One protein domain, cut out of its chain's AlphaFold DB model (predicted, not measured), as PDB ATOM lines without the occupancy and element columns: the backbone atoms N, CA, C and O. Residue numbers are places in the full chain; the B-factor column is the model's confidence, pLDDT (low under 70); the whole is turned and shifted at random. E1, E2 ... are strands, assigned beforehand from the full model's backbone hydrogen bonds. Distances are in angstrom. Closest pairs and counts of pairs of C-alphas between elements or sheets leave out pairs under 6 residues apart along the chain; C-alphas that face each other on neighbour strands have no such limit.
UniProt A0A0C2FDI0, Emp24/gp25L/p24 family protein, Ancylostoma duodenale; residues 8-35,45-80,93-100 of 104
ATOM      1  N   CYS A   8     -15.384   1.880   6.272       88.44
ATOM      2  CA  CYS A   8     -16.285   1.880   7.417       88.44
ATOM      3  C   CYS A   8     -16.646   0.429   7.752       88.44
ATOM      4  O   CYS A   8     -17.001  -0.330   6.852       88.44
ATOM      5  N   ARG A   9     -16.547   0.036   9.025       91.69
ATOM      6  CA  ARG A   9     -16.868  -1.316   9.505       91.69
ATOM      7  C   ARG A   9     -17.904  -1.230  10.617       91.69
ATOM      8  O   ARG A   9     -17.705  -0.503  11.587       91.69
ATOM      9  N   LEU A  10     -18.976  -2.000  10.492       93.50
ATOM     10  CA  LEU A  10     -20.043  -2.111  11.477       93.50
ATOM     11  C   LEU A  10     -20.082  -3.545  11.989       93.50
ATOM     12  O   LEU A  10     -20.439  -4.457  11.245       93.50
ATOM     13  N   LYS A  11     -19.714  -3.734  13.256       94.06
ATOM     14  CA  LYS A  11     -19.848  -5.029  13.924       94.06
ATOM     15  C   LYS A  11     -21.248  -5.187  14.492       94.06
ATOM     16  O   LYS A  11     -21.737  -4.296  15.186       94.06
ATOM     17  N   VAL A  12     -21.866  -6.325  14.211       95.44
ATOM     18  CA  VAL A  12     -23.188  -6.703  14.706       95.44
ATOM     19  C   VAL A  12     -23.178  -8.165  15.136       95.44
ATOM     20  O   VAL A  12     -22.548  -9.006  14.497       95.44
ATOM     21  N   TRP A  13     -23.900  -8.472  16.207       96.56
ATOM     22  CA  TRP A  13     -24.092  -9.846  16.656       96.56
ATOM     23  C   TRP A  13     -25.214 -10.515  15.854       96.56
ATOM     24  O   TRP A  13     -26.298  -9.947  15.708       96.56
ATOM     25  N   GLY A  14     -24.954 -11.714  15.336       96.75
ATOM     26  CA  GLY A  14     -25.917 -12.553  14.624       96.75
ATOM     27  C   GLY A  14     -26.190 -13.852  15.373       96.75
ATOM     28  O   GLY A  14     -25.283 -14.444  15.957       96.75
ATOM     29  N   GLU A  15     -27.435 -14.319  15.336       97.62
ATOM     30  CA  GLU A  15     -27.851 -15.600  15.917       97.62
ATOM     31  C   GLU A  15     -28.198 -16.583  14.798       97.62
ATOM     32  O   GLU A  15     -28.939 -16.242  13.874       97.62
ATOM     33  N   LYS A  16     -27.684 -17.815  14.883       96.62
ATOM     34  CA  LYS A  16     -27.911 -18.856  13.875       96.62
ATOM     35  C   LYS A  16     -29.401 -19.033  13.561       96.62
ATOM     36  O   LYS A  16     -30.213 -19.229  14.462       96.62
ATOM     37  N   GLY A  17     -29.735 -19.036  12.273       96.88
ATOM     38  CA  GLY A  17     -31.098 -19.199  11.761       96.88
ATOM     39  C   GLY A  17     -31.922 -17.909  11.715       96.88
ATOM     40  O   GLY A  17     -32.976 -17.903  11.084       96.88
ATOM     41  N   ARG A  18     -31.449 -16.811  12.319       98.25
ATOM     42  CA  ARG A  18     -32.066 -15.483  12.185       98.25
ATOM     43  C   ARG A  18     -31.520 -14.745  10.974       98.25
ATOM     44  O   ARG A  18     -30.442 -15.061  10.468       98.25
ATOM     45  N   THR A  19     -32.262 -13.757  10.492       98.56
ATOM     46  CA  THR A  19     -31.948 -13.061   9.242       98.56
ATOM     47  C   THR A  19     -31.546 -11.623   9.511       98.56
ATOM     48  O   THR A  19     -32.310 -10.841  10.070       98.56
ATOM     49  N   PHE A  20     -30.354 -11.240   9.057       98.50
ATOM     50  CA  PHE A  20     -30.047  -9.827   8.907       98.50
ATOM     51  C   PHE A  20     -30.863  -9.250   7.761       98.50
ATOM     52  O   PHE A  20     -30.913  -9.828   6.674       98.50
ATOM     53  N   ARG A  21     -31.428  -8.070   7.983       98.44
ATOM     54  CA  ARG A  21     -31.966  -7.204   6.939       98.44
ATOM     55  C   ARG A  21     -31.278  -5.861   6.992       98.44
ATOM     56  O   ARG A  21     -30.995  -5.342   8.073       98.44
ATOM     57  N   TRP A  22     -31.023  -5.296   5.821       98.38
ATOM     58  CA  TRP A  22     -30.421  -3.981   5.720       98.38
ATOM     59  C   TRP A  22     -31.096  -3.117   4.675       98.38
ATOM     60  O   TRP A  22     -31.649  -3.587   3.681       98.38
ATOM     61  N   ILE A  23     -30.985  -1.821   4.925       98.38
ATOM     62  CA  ILE A  23     -31.193  -0.766   3.953       98.38
ATOM     63  C   ILE A  23     -30.084   0.266   4.138       98.38
ATOM     64  O   ILE A  23     -29.827   0.690   5.267       98.38
ATOM     65  N   TRP A  24     -29.421   0.680   3.063       97.62
ATOM     66  CA  TRP A  24     -28.399   1.723   3.145       97.62
ATOM     67  C   TRP A  24     -28.332   2.605   1.895       97.62
ATOM     68  O   TRP A  24     -28.818   2.245   0.824       97.62
ATOM     69  N   ARG A  25     -27.756   3.802   2.056       96.88
ATOM     70  CA  ARG A  25     -27.440   4.758   0.986       96.88
ATOM     71  C   ARG A  25     -26.087   5.409   1.213       96.88
ATOM     72  O   ARG A  25     -25.734   5.693   2.355       96.88
ATOM     73  N   VAL A  26     -25.388   5.702   0.125       94.25
ATOM     74  CA  VAL A  26     -24.190   6.539   0.099       94.25
ATOM     75  C   VAL A  26     -24.509   7.924  -0.464       94.25
ATOM     76  O   VAL A  26     -25.331   8.062  -1.369       94.25
ATOM     77  N   SER A  27     -23.869   8.964   0.077       91.31
ATOM     78  CA  SER A  27     -24.134  10.363  -0.286       91.31
ATOM     79  C   SER A  27     -23.784  10.726  -1.731       91.31
ATOM     80  O   SER A  27     -24.312  11.702  -2.259       91.31
ATOM     81  N   SER A  28     -22.889   9.979  -2.379       89.06
ATOM     82  CA  SER A  28     -22.558  10.147  -3.798       89.06
ATOM     83  C   SER A  28     -21.820   8.933  -4.358       89.06
ATOM     84  O   SER A  28     -21.114   8.243  -3.618       89.06
ATOM     85  N   GLY A  29     -21.876   8.744  -5.680       89.56
ATOM     86  CA  GLY A  29     -21.120   7.722  -6.414       89.56
ATOM     87  C   GLY A  29     -21.377   6.298  -5.919       89.56
ATOM     88  O   GLY A  29     -22.483   5.976  -5.495       89.56
ATOM     89  N   ASP A  30     -20.339   5.467  -5.963       91.69
ATOM     90  CA  ASP A  30     -20.376   4.086  -5.492       91.69
ATOM     91  C   ASP A  30     -19.470   3.846  -4.277       91.69
ATOM     92  O   ASP A  30     -18.613   4.670  -3.932       91.69
ATOM     93  N   VAL A  31     -19.719   2.720  -3.609       93.38
ATOM     94  CA  VAL A  31     -18.858   2.103  -2.594       93.38
ATOM     95  C   VAL A  31     -18.881   0.592  -2.769       93.38
ATOM     96  O   VAL A  31     -19.857   0.033  -3.275       93.38
ATOM     97  N   ASP A  32     -17.823  -0.075  -2.324       94.88
ATOM     98  CA  ASP A  32     -17.812  -1.529  -2.224       94.88
ATOM     99  C   ASP A  32     -18.495  -1.939  -0.913       94.88
ATOM    100  O   ASP A  32     -18.144  -1.456   0.163       94.88
ATOM    101  N   PHE A  33     -19.492  -2.812  -1.000       96.00
ATOM    102  CA  PHE A  33     -20.257  -3.312   0.137       96.00
ATOM    103  C   PHE A  33     -20.135  -4.828   0.231       96.00
ATOM    104  O   PHE A  33     -20.239  -5.523  -0.780       96.00
ATOM    105  N   GLY A  34     -19.959  -5.341   1.444       95.19
ATOM    106  CA  GLY A  34     -19.982  -6.772   1.713       95.19
ATOM    107  C   GLY A  34     -20.106  -7.089   3.199       95.19
ATOM    108  O   GLY A  34     -20.185  -6.194   4.048       95.19
ATOM    109  N   ILE A  35     -20.137  -8.388   3.507       95.12
ATOM    110  CA  ILE A  35     -20.275  -8.887   4.877       95.12
ATOM    111  C   ILE A  35     -19.295 -10.036   5.101       95.12
ATOM    112  O   ILE A  35     -19.269 -11.018   4.348       95.12
ATOM    113  N   THR A  45     -11.252 -20.574   4.959       46.25
ATOM    114  CA  THR A  45     -12.157 -20.192   3.880       46.25
ATOM    115  C   THR A  45     -11.716 -18.832   3.377       46.25
ATOM    116  O   THR A  45     -11.644 -17.896   4.164       46.25
ATOM    117  N   LEU A  46     -11.336 -18.786   2.094       50.81
ATOM    118  CA  LEU A  46     -10.935 -17.607   1.312       50.81
ATOM    119  C   LEU A  46     -10.374 -16.463   2.172       50.81
ATOM    120  O   LEU A  46     -11.008 -15.431   2.366       50.81
ATOM    121  N   ILE A  47      -9.184 -16.705   2.724       50.66
ATOM    122  CA  ILE A  47      -8.487 -15.783   3.617       50.66
ATOM    123  C   ILE A  47      -8.153 -14.524   2.811       50.66
ATOM    124  O   ILE A  47      -7.300 -14.573   1.920       50.66
ATOM    125  N   THR A  48      -8.806 -13.395   3.104       48.22
ATOM    126  CA  THR A  48      -8.265 -12.103   2.672       48.22
ATOM    127  C   THR A  48      -6.959 -11.875   3.443       48.22
ATOM    128  O   THR A  48      -6.903 -12.182   4.636       48.22
ATOM    129  N   PRO A  49      -5.881 -11.374   2.808       52.62
ATOM    130  CA  PRO A  49      -4.548 -11.335   3.424       52.62
ATOM    131  C   PRO A  49      -4.449 -10.522   4.726       52.62
ATOM    132  O   PRO A  49      -3.426 -10.583   5.401       52.62
ATOM    133  N   ASP A  50      -5.480  -9.748   5.070       49.50
ATOM    134  CA  ASP A  50      -5.460  -8.761   6.143       49.50
ATOM    135  C   ASP A  50      -6.389  -9.061   7.333       49.50
ATOM    136  O   ASP A  50      -6.254  -8.408   8.368       49.50
ATOM    137  N   THR A  51      -7.305 -10.039   7.256       52.62
ATOM    138  CA  THR A  51      -8.320 -10.209   8.310       52.62
ATOM    139  C   THR A  51      -8.716 -11.677   8.512       52.62
ATOM    140  O   THR A  51      -9.031 -12.398   7.572       52.62
ATOM    141  N   ARG A  52      -8.721 -12.137   9.774       65.94
ATOM    142  CA  ARG A  52      -9.202 -13.468  10.204       65.94
ATOM    143  C   ARG A  52     -10.737 -13.541  10.151       65.94
ATOM    144  O   ARG A  52     -11.395 -13.697  11.176       65.94
ATOM    145  N   SER A  53     -11.317 -13.347   8.974       69.69
ATOM    146  CA  SER A  53     -12.763 -13.238   8.785       69.69
ATOM    147  C   SER A  53     -13.214 -14.012   7.551       69.69
ATOM    148  O   SER A  53     -12.591 -13.928   6.496       69.69
ATOM    149  N   LEU A  54     -14.310 -14.754   7.684       84.38
ATOM    150  CA  LEU A  54     -14.933 -15.547   6.629       84.38
ATOM    151  C   LEU A  54     -15.857 -14.663   5.790       84.38
ATOM    152  O   LEU A  54     -16.754 -14.027   6.337       84.38
ATOM    153  N   GLN A  55     -15.710 -14.651   4.463       87.44
ATOM    154  CA  GLN A  55     -16.675 -13.961   3.602       87.44
ATOM    155  C   GLN A  55     -17.996 -14.723   3.545       87.44
ATOM    156  O   GLN A  55     -18.049 -15.850   3.059       87.44
ATOM    157  N   VAL A  56     -19.059 -14.091   4.045       92.44
ATOM    158  CA  VAL A  56     -20.412 -14.670   4.103       92.44
ATOM    159  C   VAL A  56     -21.372 -14.006   3.121       92.44
ATOM    160  O   VAL A  56     -22.368 -14.615   2.741       92.44
ATOM    161  N   TYR A  57     -21.044 -12.797   2.659       93.56
ATOM    162  CA  TYR A  57     -21.733 -12.116   1.571       93.56
ATOM    163  C   TYR A  57     -20.704 -11.543   0.582       93.56
ATOM    164  O   TYR A  57     -19.714 -10.944   1.024       93.56
ATOM    165  N   PRO A  58     -20.894 -11.732  -0.736       91.62
ATOM    166  CA  PRO A  58     -19.968 -11.240  -1.755       91.62
ATOM    167  C   PRO A  58     -19.799  -9.719  -1.695       91.62
ATOM    168  O   PRO A  58     -20.710  -8.991  -1.312       91.62
ATOM    169  N   THR A  59     -18.626  -9.241  -2.106       93.31
ATOM    170  CA  THR A  59     -18.373  -7.806  -2.234       93.31
ATOM    171  C   THR A  59     -18.873  -7.311  -3.583       93.31
ATOM    172  O   THR A  59     -18.421  -7.805  -4.618       93.31
ATOM    173  N   PHE A  60     -19.739  -6.303  -3.585       94.25
ATOM    174  CA  PHE A  60     -20.180  -5.630  -4.805       94.25
ATOM    175  C   PHE A  60     -19.924  -4.133  -4.734       94.25
ATOM    176  O   PHE A  60     -20.131  -3.510  -3.694       94.25
ATOM    177  N   ARG A  61     -19.542  -3.551  -5.873       94.44
ATOM    178  CA  ARG A  61     -19.536  -2.101  -6.060       94.44
ATOM    179  C   ARG A  61     -20.945  -1.627  -6.369       94.44
ATOM    180  O   ARG A  61     -21.501  -2.018  -7.395       94.44
ATOM    181  N   ILE A  62     -21.514  -0.801  -5.498       95.19
ATOM    182  CA  ILE A  62     -22.921  -0.400  -5.576       95.19
ATOM    183  C   ILE A  62     -23.039   1.125  -5.517       95.19
ATOM    184  O   ILE A  62     -22.457   1.774  -4.648       95.19
ATOM    185  N   THR A  63     -23.834   1.685  -6.434       93.88
ATOM    186  CA  THR A  63     -24.350   3.062  -6.367       93.88
ATOM    187  C   THR A  63     -25.768   3.052  -5.809       93.88
ATOM    188  O   THR A  63     -26.563   2.175  -6.141       93.88
ATOM    189  N   THR A  64     -26.103   4.048  -4.989       94.31
ATOM    190  CA  THR A  64     -27.455   4.221  -4.431       94.31
ATOM    191  C   THR A  64     -28.062   5.579  -4.787       94.31
ATOM    192  O   THR A  64     -28.859   6.124  -4.023       94.31
ATOM    193  N   GLU A  65     -27.638   6.168  -5.908       89.12
ATOM    194  CA  GLU A  65     -28.059   7.508  -6.347       89.12
ATOM    195  C   GLU A  65     -29.579   7.611  -6.540       89.12
ATOM    196  O   GLU A  65     -30.194   8.601  -6.149       89.12
ATOM    197  N   PHE A  66     -30.195   6.556  -7.081       89.06
ATOM    198  CA  PHE A  66     -31.628   6.535  -7.393       89.06
ATOM    199  C   PHE A  66     -32.463   5.734  -6.388       89.06
ATOM    200  O   PHE A  66     -33.643   6.024  -6.199       89.06
ATOM    201  N   HIS A  67     -31.872   4.731  -5.736       93.69
ATOM    202  CA  HIS A  67     -32.564   3.862  -4.787       93.69
ATOM    203  C   HIS A  67     -31.586   3.344  -3.718       93.69
ATOM    204  O   HIS A  67     -30.429   3.083  -4.049       93.69
ATOM    205  N   PRO A  68     -32.011   3.195  -2.446       96.56
ATOM    206  CA  PRO A  68     -31.207   2.511  -1.439       96.56
ATOM    207  C   PRO A  68     -30.888   1.068  -1.829       96.56
ATOM    208  O   PRO A  68     -31.700   0.392  -2.459       96.56
ATOM    209  N   GLU A  69     -29.754   0.564  -1.363       97.75
ATOM    210  CA  GLU A  69     -29.498  -0.870  -1.399       97.75
ATOM    211  C   GLU A  69     -30.307  -1.542  -0.289       97.75
ATOM    212  O   GLU A  69     -30.249  -1.113   0.868       97.75
ATOM    213  N   ILE A  70     -31.071  -2.575  -0.643       97.94
ATOM    214  CA  ILE A  70     -31.912  -3.343   0.280       97.94
ATOM    215  C   ILE A  70     -31.573  -4.815   0.106       97.94
ATOM    216  O   ILE A  70     -31.656  -5.346  -0.998       97.94
ATOM    217  N   GLY A  71     -31.254  -5.489   1.203       97.81
ATOM    218  CA  GLY A  71     -30.915  -6.900   1.152       97.81
ATOM    219  C   GLY A  71     -31.136  -7.620   2.468       97.81
ATOM    220  O   GLY A  71     -31.529  -7.035   3.485       97.81
ATOM    221  N   SER A  72     -30.909  -8.926   2.422       98.25
ATOM    222  CA  SER A  72     -31.027  -9.800   3.578       98.25
ATOM    223  C   SER A  72     -30.100 -11.002   3.480       98.25
ATOM    224  O   SER A  72     -29.810 -11.474   2.381       98.25
ATOM    225  N   MET A  73     -29.695 -11.535   4.629       97.50
ATOM    226  CA  MET A  73     -28.868 -12.734   4.724       97.50
ATOM    227  C   MET A  73     -29.180 -13.489   6.017       97.50
ATOM    228  O   MET A  73     -29.161 -12.908   7.100       97.50
ATOM    229  N   GLU A  74     -29.428 -14.793   5.912       97.62
ATOM    230  CA  GLU A  74     -29.558 -15.671   7.077       97.62
ATOM    231  C   GLU A  74     -28.189 -15.907   7.736       97.62
ATOM    232  O   GLU A  74     -27.208 -16.246   7.067       97.62
ATOM    233  N   CYS A  75     -28.130 -15.789   9.059       96.31
ATOM    234  CA  CYS A  75     -26.959 -16.140   9.849       96.31
ATOM    235  C   CYS A  75     -26.806 -17.664   9.878       96.31
ATOM    236  O   CYS A  75     -27.558 -18.369  10.555       96.31
ATOM    237  N   LYS A  76     -25.811 -18.199   9.167       93.56
ATOM    238  CA  LYS A  76     -25.514 -19.643   9.192       93.56
ATOM    239  C   LYS A  76     -24.902 -20.109  10.516       93.56
ATOM    240  O   LYS A  76     -25.014 -21.284  10.869       93.56
ATOM    241  N   GLU A  77     -24.323 -19.183  11.272       93.12
ATOM    242  CA  GLU A  77     -23.676 -19.415  12.558       93.12
ATOM    243  C   GLU A  77     -23.971 -18.255  13.516       93.12
ATOM    244  O   GLU A  77     -24.226 -17.135  13.085       93.12
ATOM    245  N   THR A  78     -23.926 -18.512  14.823       94.75
ATOM    246  CA  THR A  78     -23.996 -17.448  15.834       94.75
ATOM    247  C   THR A  78     -22.620 -16.795  15.979       94.75
ATOM    248  O   THR A  78     -21.609 -17.500  16.004       94.75
ATOM    249  N   GLY A  79     -22.560 -15.469  16.083       94.12
ATOM    250  CA  GLY A  79     -21.314 -14.748  16.340       94.12
ATOM    251  C   GLY A  79     -21.306 -13.320  15.811       94.12
ATOM    252  O   GLY A  79     -22.335 -12.783  15.405       94.12
ATOM    253  N   ASP A  80     -20.117 -12.723  15.791       94.62
ATOM    254  CA  ASP A  80     -19.909 -11.384  15.251       94.62
ATOM    255  C   ASP A  80     -19.824 -11.395  13.722       94.62
ATOM    256  O   ASP A  80     -19.082 -12.168  13.107       94.62
ATOM    257  N   TRP A  93     -12.533  12.129  -2.135       68.00
ATOM    258  CA  TRP A  93     -13.453  12.560  -1.063       68.00
ATOM    259  C   TRP A  93     -13.908  11.391  -0.183       68.00
ATOM    260  O   TRP A  93     -14.137  10.289  -0.690       68.00
ATOM    261  N   SER A  94     -14.084  11.655   1.116       79.88
ATOM    262  CA  SER A  94     -14.852  10.785   2.010       79.88
ATOM    263  C   SER A  94     -16.322  10.773   1.588       79.88
ATOM    264  O   SER A  94     -16.814  11.737   1.002       79.88
ATOM    265  N   LYS A  95     -17.019   9.680   1.889       86.25
ATOM    266  CA  LYS A  95     -18.441   9.504   1.588       86.25
ATOM    267  C   LYS A  95     -19.191   9.210   2.878       86.25
ATOM    268  O   LYS A  95     -18.663   8.506   3.736       86.25
ATOM    269  N   ASP A  96     -20.417   9.709   2.972       90.31
ATOM    270  CA  ASP A  96     -21.299   9.433   4.103       90.31
ATOM    271  C   ASP A  96     -22.216   8.271   3.743       90.31
ATOM    272  O   ASP A  96     -22.824   8.263   2.669       90.31
ATOM    273  N   VAL A  97     -22.323   7.297   4.646       93.12
ATOM    274  CA  VAL A  97     -23.221   6.148   4.503       93.12
ATOM    275  C   VAL A  97     -24.296   6.230   5.579       93.12
ATOM    276  O   VAL A  97     -24.000   6.219   6.771       93.12
ATOM    277  N   SER A  98     -25.554   6.298   5.154       95.31
ATOM    278  CA  SER A  98     -26.723   6.164   6.027       95.31
ATOM    279  C   SER A  98     -27.242   4.737   5.944       95.31
ATOM    280  O   SER A  98     -27.466   4.242   4.842       95.31
ATOM    281  N   TYR A  99     -27.463   4.076   7.079       97.00
ATOM    282  CA  TYR A  99     -27.863   2.672   7.105       97.00
ATOM    283  C   TYR A  99     -28.865   2.369   8.220       97.00
ATOM    284  O   TYR A  99     -28.930   3.052   9.242       97.00
ATOM    285  N   LYS A 100     -29.613   1.284   8.032       97.81
ATOM    286  CA  LYS A 100     -30.330   0.565   9.081       97.81
ATOM    287  C   LYS A 100     -30.079  -0.921   8.873       97.81
ATOM    288  O   LYS A 100     -30.308  -1.430   7.781       97.81
TER     289      LYS A 100
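AT A GLANCE: This is residues 8 to 35, 45 to 80 and 93 to 100 of the 104 residues of the protein "Emp24/gp25L/p24 family protein" of Ancylostoma duodenale (UniProt A0A0C2FDI0). Strands stand round an open middle: the antiparallel sheet E5-E2-E6 makes one side, the antiparallel pair E3-E4 a second, and E1 a third, with few contacts between them. The all-strand printed part has 72 residues and six named strands, E1 to E6 in chain order, with no named helix. It is only just compact, close to loose, with a radius of gyration of the C-alphas of 13.3 A and spans of 33 by 29 by 16 A.

HOW THE PARTS SIT: In the sheet, inner strand E2, residues 19 to 26, has N 22 and O 71 of E5, residues 69 to 74, at 3.0 A, and N 25 and O 98 of E6, residues 97 to 100, at 2.8 A. E3, residues 30 to 35, and E4, residues 53 to 63, have N 33 and O 60 at 2.9 A; E4 bends by 72 degrees at residue 56. The closest C-alphas of E4 and E5, Ile 62 and Glu 69, are 7.8 A apart. E1, residues 8 to 14, pairs with no named strand, but its residues 13 to 14 pair with residues 79 to 80, antiparallel.

IN THESE COORDINATES: E1 begins at C-alpha 8 (-16.285, 1.880, 7.417); E6 ends at C-alpha 100 (-30.330, 0.565, 9.081). E4 is 25.1 A long, E2 23.0 A.

THE WHOLE: Residues 36 to 44 and 81 to 92 are not printed, with C-alpha gaps of 14.0 A and 29.7 A. Residues 45 to 53 and 93 have pLDDT under 70.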